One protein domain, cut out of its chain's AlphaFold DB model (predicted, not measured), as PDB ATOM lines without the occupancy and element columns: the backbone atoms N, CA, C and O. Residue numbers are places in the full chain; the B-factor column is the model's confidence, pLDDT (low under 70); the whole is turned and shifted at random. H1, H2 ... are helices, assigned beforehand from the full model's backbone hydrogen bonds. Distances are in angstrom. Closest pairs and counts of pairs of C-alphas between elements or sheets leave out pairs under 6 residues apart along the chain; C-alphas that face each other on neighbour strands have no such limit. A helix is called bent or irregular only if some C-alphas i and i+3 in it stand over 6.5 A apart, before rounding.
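What this domain is: This is residues 61 to 107 of the 107 residues of an uncharacterized protein of Actinobacillus pleuropneumoniae (UniProt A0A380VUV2). What shape does the printed part have? It is a loose, open string of three helices: H1 at one end, the short H2 between, and the long H3 reaching away from H2, after which a tail with no named element, residues 92 to 107, turns and runs back past H3. Residues 90 to 95 and 101 to 107 stick out free, and the tail adds breadth to an otherwise long, narrow body. What is it made of? The printed part has 47 residues with three named helices, H1, H2 and H3 in chain order, and no named strand; the class is all helix. It is only just loose, close to compact, with a radius of gyration of the C-alphas of 11.9 A, and it is flat, spanning 32 by 27 by 14 A.

Where its parts are: Where does the first helix lie? H1 is residues 61 to 68, with C-alpha 61 at (134.820, 154.105, 116.231), and it measures 10.7 A from first to last C-alpha. What follows it? H2 is residues 73 to 76, 5.0 A from first to last C-alpha. Where does the longest helix run? H3 is residues 78 to 91, 20.5 A from C-alpha 78 at (122.517, 149.564, 116.773) to C-alpha 91 at (121.933, 150.468, 96.342). H3 is only just irregular: C-alphas 79 and 82 are 6.7 A apart.

How they stand to each other: How does H1 stand to H2? They touch, and their closest C-alphas, those of Ala 66 and Val 73, are 5.0 A apart. How does H3 stand to the other two? H3 and H2 touch only at the corner by their link, with residues 80 to 84 of H3 alone; the closest C-alphas are those of Tyr 74 and Tyr 81, 4.5 A apart. H1 and H3 are close but not clearly touching, with Ala 62 and Glu 80 the closest at 7.8 A between C-alphas, and their lines are about perpendicular at 84 degrees. What do the backbones show? In H1 every O i to N i+4 pair is within hydrogen-bond range, in H3 8 of 10 are, and H2 is too short for such a pair.

The domain as a whole: How large is it? The two C-alphas farthest apart are those of Thr 68 and Gln 97, at 32.0 A. Are there cuts or long links? The printed part has no cut, and the links H1 to H2 and H2 to H3 are tight. Where is confidence low? The mean pLDDT of the printed part is 83.8, and residues 98 to 107 are under 70; Lys 107 is the chain's last residue.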
ATOM      1  N   ILE A  61     134.143 155.184 115.494       94.75
ATOM      2  CA  ILE A  61     134.820 154.105 116.231       94.75
ATOM      3  C   ILE A  61     134.089 152.761 116.065       94.75
ATOM      4  O   ILE A  61     134.750 151.736 115.923       94.75
ATOM      5  N   ALA A  62     132.754 152.775 115.979       95.62
ATOM      6  CA  ALA A  62     131.929 151.582 115.793       95.62
ATOM      7  C   ALA A  62     132.350 150.725 114.585       95.62
ATOM      8  O   ALA A  62     132.354 149.500 114.679       95.62
ATOM      9  N   TYR A  63     132.751 151.340 113.465       95.25
ATOM     10  CA  TYR A  63     133.202 150.601 112.278       95.25
ATOM     11  C   TYR A  63     134.530 149.882 112.527       95.25
ATOM     12  O   TYR A  63     134.713 148.745 112.092       95.25
ATOM     13  N   ARG A  64     135.445 150.517 113.270       94.62
ATOM     14  CA  ARG A  64     136.725 149.914 113.653       94.62
ATOM     15  C   ARG A  64     136.532 148.772 114.645       94.62
ATOM     16  O   ARG A  64     137.129 147.718 114.466       94.62
ATOM     17  N   GLU A  65     135.683 148.957 115.651       96.38
ATOM     18  CA  GLU A  65     135.355 147.904 116.622       96.38
ATOM     19  C   GLU A  65     134.704 146.698 115.944       96.38
ATOM     20  O   GLU A  65     135.122 145.564 116.165       96.38
ATOM     21  N   ALA A  66     133.733 146.936 115.061       96.75
ATOM     22  CA  ALA A  66     133.082 145.885 114.286       96.75
ATOM     23  C   ALA A  66     134.091 145.082 113.449       96.75
ATOM     24  O   ALA A  66     134.051 143.852 113.442       96.75
ATOM     25  N   ALA A  67     135.056 145.765 112.818       95.50
ATOM     26  CA  ALA A  67     136.149 145.113 112.104       95.50
ATOM     27  C   ALA A  67     137.042 144.276 113.039       95.50
ATOM     28  O   ALA A  67     137.365 143.139 112.701       95.50
ATOM     29  N   THR A  68     137.393 144.784 114.229       97.00
ATOM     30  CA  THR A  68     138.156 144.026 115.240       97.00
ATOM     31  C   THR A  68     137.438 142.746 115.657       97.00
ATOM     32  O   THR A  68     138.063 141.690 115.733       97.00
ATOM     33  N   PHE A  69     136.127 142.813 115.878       96.38
ATOM     34  CA  PHE A  69     135.316 141.650 116.243       96.38
ATOM     35  C   PHE A  69     134.888 140.795 115.042       96.38
ATOM     36  O   PHE A  69     134.238 139.770 115.233       96.38
ATOM     37  N   SER A  70     135.270 141.171 113.816       96.88
ATOM     38  CA  SER A  70     134.880 140.487 112.575       96.88
ATOM     39  C   SER A  70     133.362 140.315 112.422       96.88
ATOM     40  O   SER A  70     132.884 139.301 111.914       96.88
ATOM     41  N   VAL A  71     132.597 141.321 112.847       96.62
ATOM     42  CA  VAL A  71     131.136 141.359 112.718       96.62
ATOM     43  C   VAL A  71     130.699 142.582 111.909       96.62
ATOM     44  O   VAL A  71     131.397 143.596 111.889       96.62
ATOM     45  N   PRO A  72     129.536 142.548 111.238       95.50
ATOM     46  CA  PRO A  72     129.002 143.734 110.582       95.50
ATOM     47  C   PRO A  72     128.695 144.855 111.582       95.50
ATOM     48  O   PRO A  72     128.144 144.613 112.656       95.50
ATOM     49  N   VAL A  73     128.967 146.106 111.198       95.94
ATOM     50  CA  VAL A  73     128.814 147.270 112.092       95.94
ATOM     51  C   VAL A  73     127.406 147.427 112.668       95.94
ATOM     52  O   VAL A  73     127.263 147.778 113.831       95.94
ATOM     53  N   TYR A  74     126.366 147.099 111.901       93.88
ATOM     54  CA  TYR A  74     124.977 147.197 112.355       93.88
ATOM     55  C   TYR A  74     124.597 146.129 113.396       93.88
ATOM     56  O   TYR A  74     123.555 146.253 114.034       93.88
ATOM     57  N   GLN A  75     125.399 145.064 113.538       93.31
ATOM     58  CA  GLN A  75     125.257 144.076 114.615       93.31
ATOM     59  C   GLN A  75     126.020 144.518 115.866       93.31
ATOM     60  O   GLN A  75     125.528 144.330 116.972       93.31
ATOM     61  N   GLN A  76     127.192 145.135 115.681       93.88
ATOM     62  CA  GLN A  76     128.019 145.649 116.776       93.88
ATOM     63  C   GLN A  76     127.445 146.925 117.407       93.88
ATOM     64  O   GLN A  76     127.560 147.131 118.611       93.88
ATOM     65  N   SER A  77     126.839 147.794 116.596       93.88
ATOM     66  CA  SER A  77     126.306 149.087 117.011       93.88
ATOM     67  C   SER A  77     124.940 149.328 116.380       93.88
ATOM     68  O   SER A  77     124.814 149.579 115.179       93.88
ATOM     69  N   THR A  78     123.898 149.308 117.210       91.38
ATOM     70  CA  THR A  78     122.517 149.564 116.773       91.38
ATOM     71  C   THR A  78     122.335 150.972 116.210       91.38
ATOM     72  O   THR A  78     121.508 151.171 115.321       91.38
ATOM     73  N   SER A  79     123.143 151.944 116.647       92.19
ATOM     74  CA  SER A  79     123.115 153.313 116.121       92.19
ATOM     75  C   SER A  79     123.581 153.415 114.662       92.19
ATOM     76  O   SER A  79     123.196 154.360 113.977       92.19
ATOM     77  N   GLU A  80     124.345 152.434 114.161       94.31
ATOM     78  CA  GLU A  80     124.766 152.371 112.753       94.31
ATOM     79  C   GLU A  80     123.781 151.612 111.861       94.31
ATOM     80  O   GLU A  80     123.918 151.635 110.635       94.31
ATOM     81  N   TYR A  81     122.760 150.968 112.439       93.12
ATOM     82  CA  TYR A  81     121.749 150.252 111.662       93.12
ATOM     83  C   TYR A  81     121.074 151.173 110.643       93.12
ATOM     84  O   TYR A  81     120.960 150.801 109.477       93.12
ATOM     85  N   GLY A  82     120.705 152.393 111.051       92.19
ATOM     86  CA  GLY A  82     120.083 153.379 110.163       92.19
ATOM     87  C   GLY A  82     120.975 153.755 108.977       92.19
ATOM     88  O   GLY A  82     120.506 153.769 107.841       92.19
ATOM     89  N   THR A  83     122.273 153.971 109.220       93.75
ATOM     90  CA  THR A  83     123.264 154.268 108.173       93.75
ATOM     91  C   THR A  83     123.344 153.134 107.146       93.75
ATOM     92  O   THR A  83     123.262 153.369 105.941       93.75
ATOM     93  N   ILE A  84     123.467 151.884 107.609       93.31
ATOM     94  CA  ILE A  84     123.564 150.715 106.722       93.31
ATOM     95  C   ILE A  84     122.241 150.451 105.996       93.31
ATOM     96  O   ILE A  84     122.247 150.168 104.800       93.31
ATOM     97  N   GLN A  85     121.105 150.593 106.678       92.31
ATOM     98  CA  GLN A  85     119.777 150.465 106.081       92.31
ATOM     99  C   GLN A  85     119.576 151.477 104.947       92.31
ATOM    100  O   GLN A  85     119.097 151.106 103.871       92.31
ATOM    101  N   GLN A  86     119.956 152.739 105.162       92.38
ATOM    102  CA  GLN A  86     119.885 153.777 104.137       92.38
ATOM    103  C   GLN A  86     120.772 153.428 102.937       92.38
ATOM    104  O   GLN A  86     120.293 153.466 101.804       92.38
ATOM    105  N   LEU A  87     122.023 153.008 103.170       93.00
ATOM    106  CA  LEU A  87     122.924 152.572 102.100       93.00
ATOM    107  C   LEU A  87     122.327 151.413 101.289       93.00
ATOM    108  O   LEU A  87     122.273 151.475 100.061       93.00
ATOM    109  N   CYS A  88     121.835 150.371 101.962       91.69
ATOM    110  CA  CYS A  88     121.196 149.235 101.303       91.69
ATOM    111  C   CYS A  88     119.971 149.663 100.487       91.69
ATOM    112  O   CYS A  88     119.782 149.165  99.380       91.69
ATOM    113  N   SER A  89     119.176 150.607 100.994       91.81
ATOM    114  CA  SER A  89     117.994 151.126 100.295       91.81
ATOM    115  C   SER A  89     118.364 151.917  99.035       91.81
ATOM    116  O   SER A  89     117.667 151.822  98.028       91.81
ATOM    117  N   LEU A  90     119.479 152.655  99.054       91.50
ATOM    118  CA  LEU A  90     119.993 153.391  97.889       91.50
ATOM    119  C   LEU A  90     120.590 152.465  96.819       91.50
ATOM    120  O   LEU A  90     120.437 152.696  95.613       91.50
ATOM    121  N   LEU A  91     121.299 151.422  97.251       89.62
ATOM    122  CA  LEU A  91     121.933 150.468  96.342       89.62
ATOM    123  C   LEU A  91     120.923 149.480  95.751       89.62
ATOM    124  O   LEU A  91     121.049 149.120  94.581       89.62
ATOM    125  N   MET A  92     119.922 149.078  96.534       88.88
ATOM    126  CA  MET A  92     118.945 148.048  96.181       88.88
ATOM    127  C   MET A  92     117.508 148.534  96.443       88.88
ATOM    128  O   MET A  92     116.824 148.023  97.338       88.88
ATOM    129  N   PRO A  93     117.019 149.519  95.667       87.44
ATOM    130  CA  PRO A  93     115.715 150.144  95.893       87.44
ATOM    131  C   PRO A  93     114.547 149.151  95.844       87.44
ATOM    132  O   PRO A  93     113.558 149.332  96.549       87.44
ATOM    133  N   GLN A  94     114.680 148.055  95.091       85.44
ATOM    134  CA  GLN A  94     113.684 146.985  95.018       85.44
ATOM    135  C   GLN A  94     113.409 146.295  96.368       85.44
ATOM    136  O   GLN A  94     112.361 145.678  96.535       85.44
ATOM    137  N   PHE A  95     114.324 146.404  97.337       81.06
ATOM    138  CA  PHE A  95     114.175 145.825  98.677       81.06
ATOM    139  C   PHE A  95     113.875 146.867  99.761       81.06
ATOM    140  O   PHE A  95     113.620 146.495 100.908       81.06
ATOM    141  N   ALA A  96     113.871 148.160  99.417       81.12
ATOM    142  CA  ALA A  96     113.710 149.244 100.382       81.12
ATOM    143  C   ALA A  96     112.369 149.165 101.139       81.12
ATOM    144  O   ALA A  96     112.323 149.395 102.345       81.12
ATOM    145  N   GLN A  97     111.288 148.793 100.444       74.12
ATOM    146  CA  GLN A  97     109.931 148.775 101.005       74.12
ATOM    147  C   GLN A  97     109.545 147.436 101.651       74.12
ATOM    148  O   GLN A  97     108.759 147.419 102.592       74.12
ATOM    149  N   SER A  98     110.090 146.313 101.177       68.62
ATOM    150  CA  SER A  98     109.677 144.970 101.607       68.62
ATOM    151  C   SER A  98     110.508 144.412 102.763       68.62
ATOM    152  O   SER A  98     109.976 143.716 103.622       68.62
ATOM    153  N   HIS A  99     111.810 144.712 102.810       69.50
ATOM    154  CA  HIS A  99     112.736 144.032 103.722       69.50
ATOM    155  C   HIS A  99     113.018 144.817 105.014       69.50
ATOM    156  O   HIS A  99     113.421 144.237 106.027       69.50
ATOM    157  N   PHE A 100     112.816 146.136 105.001       67.25
ATOM    158  CA  PHE A 100     113.183 147.010 106.118       67.25
ATOM    159  C   PHE A 100     111.994 147.633 106.865       67.25
ATOM    160  O   PHE A 100     112.195 148.261 107.904       67.25
ATOM    161  N   ALA A 101     110.759 147.424 106.399       58.47
ATOM    162  CA  ALA A 101     109.549 147.990 107.005       58.47
ATOM    163  C   ALA A 101     109.189 147.400 108.388       58.47
ATOM    164  O   ALA A 101     108.426 148.006 109.129       58.47
ATOM    165  N   HIS A 102     109.755 146.247 108.769       52.16
ATOM    166  CA  HIS A 102     109.314 145.480 109.946       52.16
ATOM    167  C   HIS A 102     110.198 145.585 111.202       52.16
ATOM    168  O   HIS A 102     109.938 144.887 112.176       52.16
ATOM    169  N   LYS A 103     111.244 146.425 111.227       51.28
ATOM    170  CA  LYS A 103     112.193 146.480 112.365       51.28
ATOM    171  C   LYS A 103     112.079 147.700 113.289       51.28
ATOM    172  O   LYS A 103     112.927 147.866 114.157       51.28
ATOM    173  N   GLN A 104     111.044 148.532 113.150       46.41
ATOM    174  CA  GLN A 104     110.855 149.706 114.023       46.41
ATOM    175  C   GLN A 104     110.156 149.410 115.366       46.41
ATOM    176  O   GLN A 104     110.028 150.315 116.186       46.41
ATOM    177  N   GLU A 105     109.774 148.163 115.650       39.69
ATOM    178  CA  GLU A 105     109.100 147.784 116.901       39.69
ATOM    179  C   GLU A 105     109.957 146.835 117.748       39.69
ATOM    180  O   GLU A 105     109.721 145.634 117.814       39.69
ATOM    181  N   ALA A 106     110.982 147.369 118.404       39.00
ATOM    182  CA  ALA A 106     111.535 146.759 119.611       39.00
ATOM    183  C   ALA A 106     112.218 147.862 120.420       39.00
ATOM    184  O   ALA A 106     113.335 148.277 120.109       39.00
ATOM    185  N   LYS A 107     111.491 148.379 121.409       35.69
ATOM    186  CA  LYS A 107     111.986 149.313 122.416       35.69
ATOM    187  C   LYS A 107     111.986 148.613 123.765       35.69
ATOM    188  O   LYS A 107     111.016 147.862 124.008       35.69
TER     189      LYS A 107